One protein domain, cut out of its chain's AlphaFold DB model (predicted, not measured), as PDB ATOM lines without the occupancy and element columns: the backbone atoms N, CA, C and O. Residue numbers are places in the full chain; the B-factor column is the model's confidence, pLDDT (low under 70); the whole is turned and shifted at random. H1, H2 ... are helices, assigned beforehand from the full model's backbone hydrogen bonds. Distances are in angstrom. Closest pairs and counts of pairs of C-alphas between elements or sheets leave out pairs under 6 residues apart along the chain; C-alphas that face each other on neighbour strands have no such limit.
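AT A GLANCE: This is residues 2 to 14 and 28 to 104 of the 104 residues of the protein "RyR domain-containing protein" of Gammaproteobacteria bacterium (UniProt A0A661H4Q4). The longest helix, H4, has H1 running beside it, while H2 and H3 are set crosswise on another side of H4; a wide loop of residues 61 to 86 leads from the far end of H3 back to the start of H4. The 90 printed residues hold four named helices in the order H1, H2, H3, H4 and no named strand, an all-helix class. The whole is compact, with a radius of gyration of the C-alphas of 12.7 A, and spans 36 by 30 by 25 A.

HOW THE PARTS SIT: Begin at H4, residues 87 to 103, which touches the three other helices. H1, residues 2 to 12, runs opposite ways to it at a shallow tilt of 34 degrees, only just short of steep; the closest C-alphas, Cys 2 and Phe 96, are 5.2 A apart. H3, residues 47 to 60, is about perpendicular to H4 at 77 degrees and touches it with residues 47 to 51 alone, closest at the C-alphas of Pro 47 and Asp 93, 4.8 A. H2, residues 28 to 41, touches H4 at a steep tilt of 62 degrees, closest at the C-alphas of Val 36 and Val 100, 6.3 A. H2 and H3 touch at a steep tilt of 49 degrees, opposite ways, with the C-alphas of Gly 35 and Ser 50 closest at 6.6 A. H1 and H2 only just touch, with 3 pairs of C-alphas within 8 A, the closest His 3 and Ala 32 at 6.4 A; H1 and H3 are apart. Every O i to N i+4 pair is within hydrogen-bond range in H1, H2 and H3, and 11 of 13 are in H4.

IN THESE COORDINATES: Find C-alpha 87 at (80.812, 38.752, 55.394); from there H4 runs 24.7 A to C-alpha 103 at (89.514, 51.420, 74.681). H1 starts at C-alpha 2, (90.554, 50.903, 64.802), and is 15.5 A long; H2 measures 20.0 A and H3 20.2 A.

THE WHOLE: The C-alphas farthest apart, Ala 73 and Ala 104, are 35.7 A apart. Residues 15 to 27 are not printed, and C-alphas 14 and 28 across this cut are 19.7 A apart. The link from H2 to H3 is tight; the long link from H3 to H4 has 26 residues, with residues 64 to 65 paired parallel to 75 to 76. The mean pLDDT of the printed part is 96.3, and no printed residue is under 70.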
ATOM      1  N   CYS A   2      91.586  51.453  65.696       94.94
ATOM      2  CA  CYS A   2      90.554  50.903  64.802       94.94
ATOM      3  C   CYS A   2      90.984  50.817  63.323       94.94
ATOM      4  O   CYS A   2      90.849  49.763  62.715       94.94
ATOM      5  N   HIS A   3      91.604  51.874  62.770       94.56
ATOM      6  CA  HIS A   3      92.161  51.856  61.401       94.56
ATOM      7  C   HIS A   3      93.175  50.726  61.182       94.56
ATOM      8  O   HIS A   3      93.109  50.026  60.179       94.56
ATOM      9  N   ALA A   4      94.086  50.519  62.136       96.19
ATOM     10  CA  ALA A   4      95.122  49.494  62.033       96.19
ATOM     11  C   ALA A   4      94.534  48.074  62.061       96.19
ATOM     12  O   ALA A   4      94.982  47.219  61.305       96.19
ATOM     13  N   VAL A   5      93.503  47.835  62.881       96.75
ATOM     14  CA  VAL A   5      92.804  46.540  62.928       96.75
ATOM     15  C   VAL A   5      92.028  46.284  61.637       96.75
ATOM     16  O   VAL A   5      92.165  45.209  61.059       96.75
ATOM     17  N   ASN A   6      91.289  47.276  61.126       96.00
ATOM     18  CA  ASN A   6      90.595  47.140  59.842       96.00
ATOM     19  C   ASN A   6      91.570  46.893  58.690       96.00
ATOM     20  O   ASN A   6      91.303  46.050  57.841       96.00
ATOM     21  N   ARG A   7      92.711  47.591  58.676       95.69
ATOM     22  CA  ARG A   7      93.766  47.357  57.692       95.69
ATOM     23  C   ARG A   7      94.326  45.939  57.786       95.69
ATOM     24  O   ARG A   7      94.414  45.277  56.763       95.69
ATOM     25  N   ALA A   8      94.669  45.467  58.983       96.62
ATOM     26  CA  ALA A   8      95.184  44.111  59.169       96.62
ATOM     27  C   ALA A   8      94.178  43.046  58.696       96.62
ATOM     28  O   ALA A   8      94.568  42.065  58.070       96.62
ATOM     29  N   HIS A   9      92.879  43.257  58.939       96.12
ATOM     30  CA  HIS A   9      91.834  42.388  58.396       96.12
ATOM     31  C   HIS A   9      91.773  42.432  56.866       96.12
ATOM     32  O   HIS A   9      91.781  41.378  56.242       96.12
ATOM     33  N   CYS A  10      91.784  43.627  56.262       94.12
ATOM     34  CA  CYS A  10      91.855  43.788  54.807       94.12
ATOM     35  C   CYS A  10      93.045  43.010  54.210       94.12
ATOM     36  O   CYS A  10      92.858  42.206  53.303       94.12
ATOM     37  N   GLN A  11      94.239  43.128  54.789       95.81
ATOM     38  CA  GLN A  11      95.422  42.398  54.314       95.81
ATOM     39  C   GLN A  11      95.261  40.874  54.417       95.81
ATOM     40  O   GLN A  11      95.655  40.145  53.509       95.81
ATOM     41  N   ASN A  12      94.632  40.379  55.489       95.56
ATOM     42  CA  ASN A  12      94.376  38.946  55.666       95.56
ATOM     43  C   ASN A  12      93.425  38.365  54.610       95.56
ATOM     44  O   ASN A  12      93.510  37.174  54.315       95.56
ATOM     45  N   ILE A  13      92.538  39.186  54.041       94.00
ATOM     46  CA  ILE A  13      91.622  38.783  52.964       94.00
ATOM     47  C   ILE A  13      92.155  39.140  51.565       94.00
ATOM     48  O   ILE A  13      91.430  39.004  50.582       94.00
ATOM     49  N   GLY A  14      93.415  39.581  51.462       92.00
ATOM     50  CA  GLY A  14      94.062  39.944  50.196       92.00
ATOM     51  C   GLY A  14      93.726  41.346  49.673       92.00
ATOM     52  O   GLY A  14      93.955  41.621  48.500       92.00
ATOM     53  N   GLN A  28      90.362  59.952  54.868       94.19
ATOM     54  CA  GLN A  28      90.284  58.577  55.352       94.19
ATOM     55  C   GLN A  28      90.553  58.519  56.852       94.19
ATOM     56  O   GLN A  28      89.837  57.830  57.581       94.19
ATOM     57  N   ARG A  29      91.527  59.308  57.324       96.19
ATOM     58  CA  ARG A  29      91.765  59.504  58.758       96.19
ATOM     59  C   ARG A  29      90.540  60.094  59.443       96.19
ATOM     60  O   ARG A  29      90.120  59.582  60.479       96.19
ATOM     61  N   GLN A  30      89.937  61.119  58.844       96.56
ATOM     62  CA  GLN A  30      88.755  61.777  59.383       96.56
ATOM     63  C   GLN A  30      87.556  60.829  59.445       96.56
ATOM     64  O   GLN A  30      86.888  60.791  60.474       96.56
ATOM     65  N   SER A  31      87.337  60.010  58.415       95.62
ATOM     66  CA  SER A  31      86.276  58.995  58.412       95.62
ATOM     67  C   SER A  31      86.454  57.979  59.553       95.62
ATOM     68  O   SER A  31      85.511  57.705  60.295       95.62
ATOM     69  N   ALA A  32      87.680  57.498  59.799       96.81
ATOM     70  CA  ALA A  32      87.958  56.635  60.949       96.81
ATOM     71  C   ALA A  32      87.733  57.360  62.292       96.81
ATOM     72  O   ALA A  32      87.154  56.796  63.217       96.81
ATOM     73  N   VAL A  33      88.152  58.622  62.421       97.56
ATOM     74  CA  VAL A  33      87.903  59.423  63.633       97.56
ATOM     75  C   VAL A  33      86.403  59.631  63.869       97.56
ATOM     76  O   VAL A  33      85.951  59.548  65.011       97.56
ATOM     77  N   ASN A  34      85.627  59.869  62.811       97.44
ATOM     78  CA  ASN A  34      84.176  60.019  62.889       97.44
ATOM     79  C   ASN A  34      83.507  58.731  63.370       97.44
ATOM     80  O   ASN A  34      82.692  58.805  64.284       97.44
ATOM     81  N   GLY A  35      83.916  57.565  62.860       97.38
ATOM     82  CA  GLY A  35      83.417  56.273  63.342       97.38
ATOM     83  C   GLY A  35      83.683  56.048  64.836       97.38
ATOM     84  O   GLY A  35      82.798  55.614  65.572       97.38
ATOM     85  N   VAL A  36      84.874  56.417  65.332       97.75
ATOM     86  CA  VAL A  36      85.172  56.352  66.778       97.75
ATOM     87  C   VAL A  36      84.242  57.277  67.561       97.75
ATOM     88  O   VAL A  36      83.625  56.850  68.535       97.75
ATOM     89  N   ARG A  37      84.117  58.539  67.135       97.69
ATOM     90  CA  ARG A  37      83.240  59.523  67.792       97.69
ATOM     91  C   ARG A  37      81.785  59.068  67.804       97.69
ATOM     92  O   ARG A  37      81.121  59.237  68.821       97.69
ATOM     93  N   TYR A  38      81.314  58.482  66.706       97.94
ATOM     94  CA  TYR A  38      79.961  57.963  66.578       97.94
ATOM     95  C   TYR A  38      79.676  56.899  67.640       97.94
ATOM     96  O   TYR A  38      78.708  57.028  68.385       97.94
ATOM     97  N   HIS A  39      80.549  55.899  67.780       97.69
ATOM     98  CA  HIS A  39      80.375  54.847  68.782       97.69
ATOM     99  C   HIS A  39      80.505  55.353  70.224       97.69
ATOM    100  O   HIS A  39      79.764  54.902  71.093       97.69
ATOM    101  N   LEU A  40      81.393  56.318  70.492       97.12
ATOM    102  CA  LEU A  40      81.492  56.941  71.819       97.12
ATOM    103  C   LEU A  40      80.233  57.745  72.183       97.12
ATOM    104  O   LEU A  40      79.833  57.766  73.343       97.12
ATOM    105  N   ALA A  41      79.608  58.400  71.203       97.62
ATOM    106  CA  ALA A  41      78.366  59.145  71.397       97.62
ATOM    107  C   ALA A  41      77.122  58.241  71.461       97.62
ATOM    108  O   ALA A  41      76.113  58.643  72.035       97.62
ATOM    109  N   ASN A  42      77.196  57.027  70.902       97.56
ATOM    110  CA  ASN A  42      76.099  56.061  70.833       97.56
ATOM    111  C   ASN A  42      76.554  54.696  71.393       97.56
ATOM    112  O   ASN A  42      76.832  53.785  70.612       97.56
ATOM    113  N   PRO A  43      76.640  54.512  72.725       95.31
ATOM    114  CA  PRO A  43      77.208  53.296  73.327       95.31
ATOM    115  C   PRO A  43      76.517  51.984  72.907       95.31
ATOM    116  O   PRO A  43      77.170  50.943  72.759       95.31
ATOM    117  N   ASP A  44      75.210  52.059  72.648       96.88
ATOM    118  CA  ASP A  44      74.365  50.928  72.242       96.88
ATOM    119  C   ASP A  44      74.362  50.676  70.725       96.88
ATOM    120  O   ASP A  44      73.694  49.755  70.258       96.88
ATOM    121  N   SER A  45      75.114  51.466  69.951       97.75
ATOM    122  CA  SER A  45      75.211  51.292  68.500       97.75
ATOM    123  C   SER A  45      75.733  49.909  68.111       97.75
ATOM    124  O   SER A  45      76.539  49.266  68.803       97.75
ATOM    125  N   THR A  46      75.258  49.457  66.962       98.25
ATOM    126  CA  THR A  46      75.610  48.192  66.334       98.25
ATOM    127  C   THR A  46      76.645  48.402  65.220       98.25
ATOM    128  O   THR A  46      76.921  49.536  64.818       98.25
ATOM    129  N   PRO A  47      77.251  47.321  64.695       98.00
ATOM    130  CA  PRO A  47      78.076  47.403  63.491       98.00
ATOM    131  C   PRO A  47      77.317  47.980  62.283       98.00
ATOM    132  O   PRO A  47      77.877  48.771  61.530       98.00
ATOM    133  N   GLU A  48      76.033  47.640  62.139       98.31
ATOM    134  CA  GLU A  48      75.168  48.163  61.076       98.31
ATOM    135  C   GLU A  48      74.965  49.677  61.197       98.31
ATOM    136  O   GLU A  48      75.112  50.394  60.210       98.31
ATOM    137  N   ASP A  49      74.736  50.188  62.409       97.88
ATOM    138  CA  ASP A  49      74.621  51.634  62.649       97.88
ATOM    139  C   ASP A  49      75.897  52.389  62.236       97.88
ATOM    140  O   ASP A  49      75.834  53.492  61.687       97.88
ATOM    141  N   SER A  50      77.067  51.776  62.457       95.25
ATOM    142  CA  SER A  50      78.361  52.314  62.017       95.25
ATOM    143  C   SER A  50      78.441  52.412  60.496       95.25
ATOM    144  O   SER A  50      78.802  53.461  59.956       95.25
ATOM    145  N   HIS A  51      78.042  51.343  59.799       97.94
ATOM    146  CA  HIS A  51      78.008  51.305  58.338       97.94
ATOM    147  C   HIS A  51      77.039  52.341  57.765       97.94
ATOM    148  O   HIS A  51      77.395  53.075  56.846       97.94
ATOM    149  N   LEU A  52      75.845  52.470  58.345       97.94
ATOM    150  CA  LEU A  52      74.863  53.479  57.943       97.94
ATOM    151  C   LEU A  52      75.391  54.903  58.158       97.94
ATOM    152  O   LEU A  52      75.240  55.758  57.282       97.94
ATOM    153  N   SER A  53      76.068  55.162  59.283       97.38
ATOM    154  CA  SER A  53      76.726  56.451  59.523       97.38
ATOM    155  C   SER A  53      77.837  56.724  58.503       97.38
ATOM    156  O   SER A  53      77.978  57.858  58.040       97.38
ATOM    157  N   TRP A  54      78.629  55.709  58.150       97.62
ATOM    158  CA  TRP A  54      79.680  55.817  57.138       97.62
ATOM    159  C   TRP A  54      79.099  56.089  55.744       97.62
ATOM    160  O   TRP A  54      79.588  56.983  55.051       97.62
ATOM    161  N   LEU A  55      78.033  55.384  55.352       97.69
ATOM    162  CA  LEU A  55      77.317  55.605  54.092       97.69
ATOM    163  C   LEU A  55      76.803  57.039  53.991       97.69
ATOM    164  O   LEU A  55      77.074  57.703  52.996       97.69
ATOM    165  N   ALA A  56      76.130  57.538  55.031       97.38
ATOM    166  CA  ALA A  56      75.589  58.894  55.049       97.38
ATOM    167  C   ALA A  56      76.693  59.963  54.928       97.38
ATOM    168  O   ALA A  56      76.548  60.934  54.183       97.38
ATOM    169  N   GLU A  57      77.829  59.778  55.615       97.06
ATOM    170  CA  GLU A  57      78.994  60.662  55.461       97.06
ATOM    171  C   GLU A  57      79.523  60.629  54.021       97.06
ATOM    172  O   GLU A  57      79.836  61.669  53.435       97.06
ATOM    173  N   LYS A  58      79.637  59.438  53.433       96.75
ATOM    174  CA  LYS A  58      80.151  59.244  52.077       96.75
ATOM    175  C   LYS A  58      79.224  59.845  51.026       96.75
ATOM    176  O   LYS A  58      79.699  60.592  50.172       96.75
ATOM    177  N   GLU A  59      77.925  59.608  51.135       97.56
ATOM    178  CA  GLU A  59      76.897  60.175  50.263       97.56
ATOM    179  C   GLU A  59      76.921  61.708  50.295       97.56
ATOM    180  O   GLU A  59      76.979  62.349  49.245       97.56
ATOM    181  N   ALA A  60      77.003  62.313  51.486       97.00
ATOM    182  CA  ALA A  60      77.108  63.766  51.639       97.00
ATOM    183  C   ALA A  60      78.369  64.355  50.973       97.00
ATOM    184  O   ALA A  60      78.387  65.521  50.577       97.00
ATOM    185  N   ASN A  61      79.418  63.544  50.816       95.38
ATOM    186  CA  ASN A  61      80.646  63.894  50.103       95.38
ATOM    187  C   ASN A  61      80.634  63.470  48.620       95.38
ATOM    188  O   ASN A  61      81.663  63.548  47.943       95.38
ATOM    189  N   GLY A  62      79.484  63.050  48.090       97.12
ATOM    190  CA  GLY A  62      79.284  62.692  46.687       97.12
ATOM    191  C   GLY A  62      79.879  61.343  46.294       97.12
ATOM    192  O   GLY A  62      80.247  61.177  45.135       97.12
ATOM    193  N   TRP A  63      80.035  60.421  47.246       97.69
ATOM    194  CA  TRP A  63      80.397  59.043  46.927       97.69
ATOM    195  C   TRP A  63      79.188  58.249  46.448       97.69
ATOM    196  O   TRP A  63      78.061  58.501  46.871       97.69
ATOM    197  N   VAL A  64      79.450  57.277  45.583       98.06
ATOM    198  CA  VAL A  64      78.447  56.392  44.991       98.06
ATOM    199  C   VAL A  64      78.955  54.950  44.948       98.06
ATOM    200  O   VAL A  64      80.125  54.665  45.223       98.06
ATOM    201  N   TYR A  65      78.075  54.025  44.580       98.12
ATOM    202  CA  TYR A  65      78.471  52.655  44.277       98.12
ATOM    203  C   TYR A  65      79.376  52.581  43.044       98.12
ATOM    204  O   TYR A  65      79.135  53.239  42.032       98.12
ATOM    205  N   GLY A  66      80.390  51.724  43.124       97.19
ATOM    206  CA  GLY A  66      81.151  51.229  41.982       97.19
ATOM    207  C   GLY A  66      81.922  49.974  42.377       97.19
ATOM    208  O   GLY A  66      82.150  49.739  43.560       97.19
ATOM    209  N   GLU A  67      82.294  49.159  41.392       95.00
ATOM    210  CA  GLU A  67      82.894  47.832  41.616       95.00
ATOM    211  C   GLU A  67      84.238  47.895  42.356       95.00
ATOM    212  O   GLU A  67      84.595  46.971  43.086       95.00
ATOM    213  N   GLU A  68      84.952  49.012  42.222       92.50
ATOM    214  CA  GLU A  68      86.225  49.267  42.882       92.50
ATOM    215  C   GLU A  68      86.191  50.576  43.674       92.50
ATOM    216  O   GLU A  68      85.404  51.496  43.413       92.50
ATOM    217  N   LYS A  69      87.068  50.655  44.679       91.94
ATOM    218  CA  LYS A  69      87.266  51.869  45.465       91.94
ATOM    219  C   LYS A  69      88.142  52.840  44.678       91.94
ATOM    220  O   LYS A  69      89.347  52.631  44.582       91.94
ATOM    221  N   ASP A  70      87.550  53.939  44.231       94.19
ATOM    222  CA  ASP A  70      88.244  55.021  43.535       94.19
ATOM    223  C   ASP A  70      87.992  56.339  44.277       94.19
ATOM    224  O   ASP A  70      86.853  56.777  44.449       94.19
ATOM    225  N   ALA A  71      89.063  56.969  44.763       92.38
ATOM    226  CA  ALA A  71      88.966  58.217  45.512       92.38
ATOM    227  C   ALA A  71      88.730  59.447  44.619       92.38
ATOM    228  O   ALA A  71      88.161  60.430  45.099       92.38
ATOM    229  N   GLU A  72      89.149  59.405  43.352       93.50
ATOM    230  CA  GLU A  72      88.935  60.483  42.384       93.50
ATOM    231  C   GLU A  72      87.506  60.432  41.838       93.50
ATOM    232  O   GLU A  72      86.798  61.442  41.877       93.50
ATOM    233  N   ALA A  73      87.050  59.247  41.417       96.12
ATOM    234  CA  ALA A  73      85.681  59.022  40.946       96.12
ATOM    235  C   ALA A  73      84.647  58.929  42.085       96.12
ATOM    236  O   ALA A  73      83.443  58.982  41.834       96.12
ATOM    237  N   ARG A  74      85.112  58.824  43.340       96.44
ATOM    238  CA  ARG A  74      84.306  58.666  44.563       96.44
ATOM    239  C   ARG A  74      83.401  57.434  44.525       96.44
ATOM    240  O   ARG A  74      82.250  57.483  44.949       96.44
ATOM    241  N   THR A  75      83.924  56.310  44.057       97.69
ATOM    242  CA  THR A  75      83.198  55.034  44.050       97.69
ATOM    243  C   THR A  75      83.653  54.131  45.189       97.69
ATOM    244  O   THR A  75      84.818  54.160  45.588       97.69
ATOM    245  N   HIS A  76      82.750  53.317  45.739       96.19
ATOM    246  CA  HIS A  76      83.111  52.295  46.722       96.19
ATOM    247  C   HIS A  76      82.232  51.036  46.587       96.19
ATOM    248  O   HIS A  76      81.007  51.173  46.534       96.19
ATOM    249  N   PRO A  77      82.803  49.813  46.629       96.19
ATOM    250  CA  PRO A  77      82.037  48.569  46.454       96.19
ATOM    251  C   PRO A  77      81.058  48.304  47.597       96.19
ATOM    252  O   PRO A  77      79.994  47.737  47.397       96.19
ATOM    253  N   CYS A  78      81.389  48.763  48.803       96.44
ATOM    254  CA  CYS A  78      80.508  48.664  49.971       96.44
ATOM    255  C   CYS A  78      79.407  49.738  50.028       96.44
ATOM    256  O   CYS A  78      78.772  49.872  51.068       96.44
ATOM    257  N   PHE A  79      79.198  50.542  48.980       97.56
ATOM    258  CA  PHE A  79      78.123  51.541  48.967       97.56
ATOM    259  C   PHE A  79      76.763  50.869  48.692       97.56
ATOM    260  O   PHE A  79      76.192  50.998  47.613       97.56
ATOM    261  N   MET A  80      76.295  50.066  49.649       97.25
ATOM    262  CA  MET A  80      75.105  49.218  49.537       97.25
ATOM    263  C   MET A  80      74.524  48.883  50.927       97.25
ATOM    264  O   MET A  80      75.199  49.143  51.933       97.25
ATOM    265  N   PRO A  81      73.300  48.323  51.009       97.75
ATOM    266  CA  PRO A  81      72.698  47.888  52.269       97.75
ATOM    267  C   PRO A  81      73.600  46.943  53.078       97.75
ATOM    268  O   PRO A  81      74.367  46.155  52.520       97.75
ATOM    269  N   TYR A  82      73.531  47.031  54.408       97.50
ATOM    270  CA  TYR A  82      74.429  46.293  55.305       97.50
ATOM    271  C   TYR A  82      74.276  44.767  55.191       97.50
ATOM    272  O   TYR A  82      75.252  44.015  55.258       97.50
ATOM    273  N   ASP A  83      73.050  44.293  54.995       97.31
ATOM    274  CA  ASP A  83      72.708  42.883  54.816       97.31
ATOM    275  C   ASP A  83      73.240  42.299  53.496       97.31
ATOM    276  O   ASP A  83      73.573  41.111  53.444       97.31
ATOM    277  N   GLU A  84      73.428  43.138  52.477       97.25
ATOM    278  CA  GLU A  84      74.021  42.770  51.186       97.25
ATOM    279  C   GLU A  84      75.559  42.748  51.194       97.25
ATOM    280  O   GLU A  84      76.177  42.203  50.276       97.25
ATOM    281  N   LEU A  85      76.205  43.289  52.235       97.00
ATOM    282  CA  LEU A  85      77.663  43.299  52.318       97.00
ATOM    283  C   LEU A  85      78.256  41.879  52.370       97.00
ATOM    284  O   LEU A  85      77.734  40.994  53.060       97.00
ATOM    285  N   PRO A  86      79.435  41.666  51.760       95.75
ATOM    286  CA  PRO A  86      80.227  40.471  52.013       95.75
ATOM    287  C   PRO A  86      80.518  40.302  53.510       95.75
ATOM    288  O   PRO A  86      80.728  41.281  54.233       95.75
ATOM    289  N   ALA A  87      80.587  39.053  53.978       96.25
ATOM    290  CA  ALA A  87      80.812  38.752  55.394       96.25
ATOM    291  C   ALA A  87      82.090  39.412  55.943       96.25
ATOM    292  O   ALA A  87      82.071  39.960  57.044       96.25
ATOM    293  N   ASP A  88      83.160  39.441  55.147       95.25
ATOM    294  CA  ASP A  88      84.419  40.089  55.520       95.25
ATOM    295  C   ASP A  88      84.314  41.612  55.626       95.25
ATOM    296  O   ASP A  88      85.060  42.220  56.392       95.25
ATOM    297  N   GLN A  89      83.388  42.241  54.894       95.12
ATOM    298  CA  GLN A  89      83.153  43.679  55.014       95.12
ATOM    299  C   GLN A  89      82.368  43.990  56.288       95.12
ATOM    300  O   GLN A  89      82.805  44.841  57.055       95.12
ATOM    301  N   ARG A  90      81.325  43.210  56.609       96.88
ATOM    302  CA  ARG A  90      80.617  43.320  57.902       96.88
ATOM    303  C   ARG A  90      81.528  43.072  59.106       96.88
ATOM    304  O   ARG A  90      81.353  43.684  60.160       96.88
ATOM    305  N   ALA A  91      82.508  42.176  58.961       96.50
ATOM    306  CA  ALA A  91      83.487  41.897  60.009       96.50
ATOM    307  C   ALA A  91      84.310  43.141  60.380       96.50
ATOM    308  O   ALA A  91      84.620  43.329  61.556       96.50
ATOM    309  N   LYS A  92      84.604  44.029  59.420       96.25
ATOM    310  CA  LYS A  92      85.319  45.289  59.686       96.25
ATOM    311  C   LYS A  92      84.538  46.185  60.638       96.25
ATOM    312  O   LYS A  92      85.137  46.723  61.564       96.25
ATOM    313  N   ASP A  93      83.226  46.306  60.466       97.06
ATOM    314  CA  ASP A  93      82.392  47.119  61.360       97.06
ATOM    315  C   ASP A  93      82.336  46.514  62.769       97.06
ATOM    316  O   ASP A  93      82.466  47.221  63.772       97.06
ATOM    317  N   ALA A  94      82.237  45.182  62.859       97.44
ATOM    318  CA  ALA A  94      82.262  44.470  64.134       97.44
ATOM    319  C   ALA A  94      83.602  44.639  64.871       97.44
ATOM    320  O   ALA A  94      83.617  44.921  66.072       97.44
ATOM    321  N   PHE A  95      84.729  44.513  64.165       97.44
ATOM    322  CA  PHE A  95      86.056  44.731  64.741       97.44
ATOM    323  C   PHE A  95      86.270  46.180  65.148       97.44
ATOM    324  O   PHE A  95      86.790  46.436  66.234       97.44
ATOM    325  N   PHE A  96      85.836  47.129  64.320       97.56
ATOM    326  CA  PHE A  96      85.936  48.546  64.629       97.56
ATOM    327  C   PHE A  96      85.217  48.872  65.943       97.56
ATOM    328  O   PHE A  96      85.828  49.443  66.849       97.56
ATOM    329  N   LEU A  97      83.960  48.439  66.084       97.62
ATOM    330  CA  LEU A  97      83.178  48.602  67.309       97.62
ATOM    331  C   LEU A  97      83.842  47.917  68.512       97.62
ATOM    332  O   LEU A  97      83.937  48.514  69.586       97.62
ATOM    333  N   ALA A  98      84.336  46.687  68.344       97.62
ATOM    334  CA  ALA A  98      85.015  45.956  69.412       97.62
ATOM    335  C   ALA A  98      86.263  46.697  69.918       97.62
ATOM    336  O   ALA A  98      86.471  46.786  71.127       97.62
ATOM    337  N   VAL A  99      87.061  47.284  69.017       97.50
ATOM    338  CA  VAL A  99      88.230  48.088  69.402       97.50
ATOM    339  C   VAL A  99      87.809  49.358  70.136       97.50
ATOM    340  O   VAL A  99      88.421  49.677  71.152       97.50
ATOM    341  N   VAL A 100      86.777  50.071  69.669       96.75
ATOM    342  CA  VAL A 100      86.289  51.269  70.377       96.75
ATOM    343  C   VAL A 100      85.866  50.908  71.799       96.75
ATOM    344  O   VAL A 100      86.313  51.551  72.744       96.75
ATOM    345  N   ARG A 101      85.072  49.844  71.963       95.38
ATOM    346  CA  ARG A 101      84.596  49.381  73.275       95.38
ATOM    347  C   ARG A 101      85.718  48.918  74.201       95.38
ATOM    348  O   ARG A 101      85.607  49.095  75.403       95.38
ATOM    349  N   ALA A 102      86.787  48.335  73.666       95.94
ATOM    350  CA  ALA A 102      87.928  47.898  74.471       95.94
ATOM    351  C   ALA A 102      88.814  49.059  74.965       95.94
ATOM    352  O   ALA A 102      89.645  48.854  75.850       95.94
ATOM    353  N   CYS A 103      88.686  50.251  74.372       90.38
ATOM    354  CA  CYS A 103      89.514  51.420  74.681       90.38
ATOM    355  C   CYS A 103      88.754  52.573  75.358       90.38
ATOM    356  O   CYS A 103      89.394  53.567  75.703       90.38
ATOM    357  N   ALA A 104      87.431  52.466  75.491       80.75
ATOM    358  CA  ALA A 104      86.568  53.436  76.165       80.75
ATOM    359  C   ALA A 104      86.431  53.101  77.656       80.75
ATOM    360  O   ALA A 104      86.426  54.059  78.460       80.75
TER     361      ALA A 104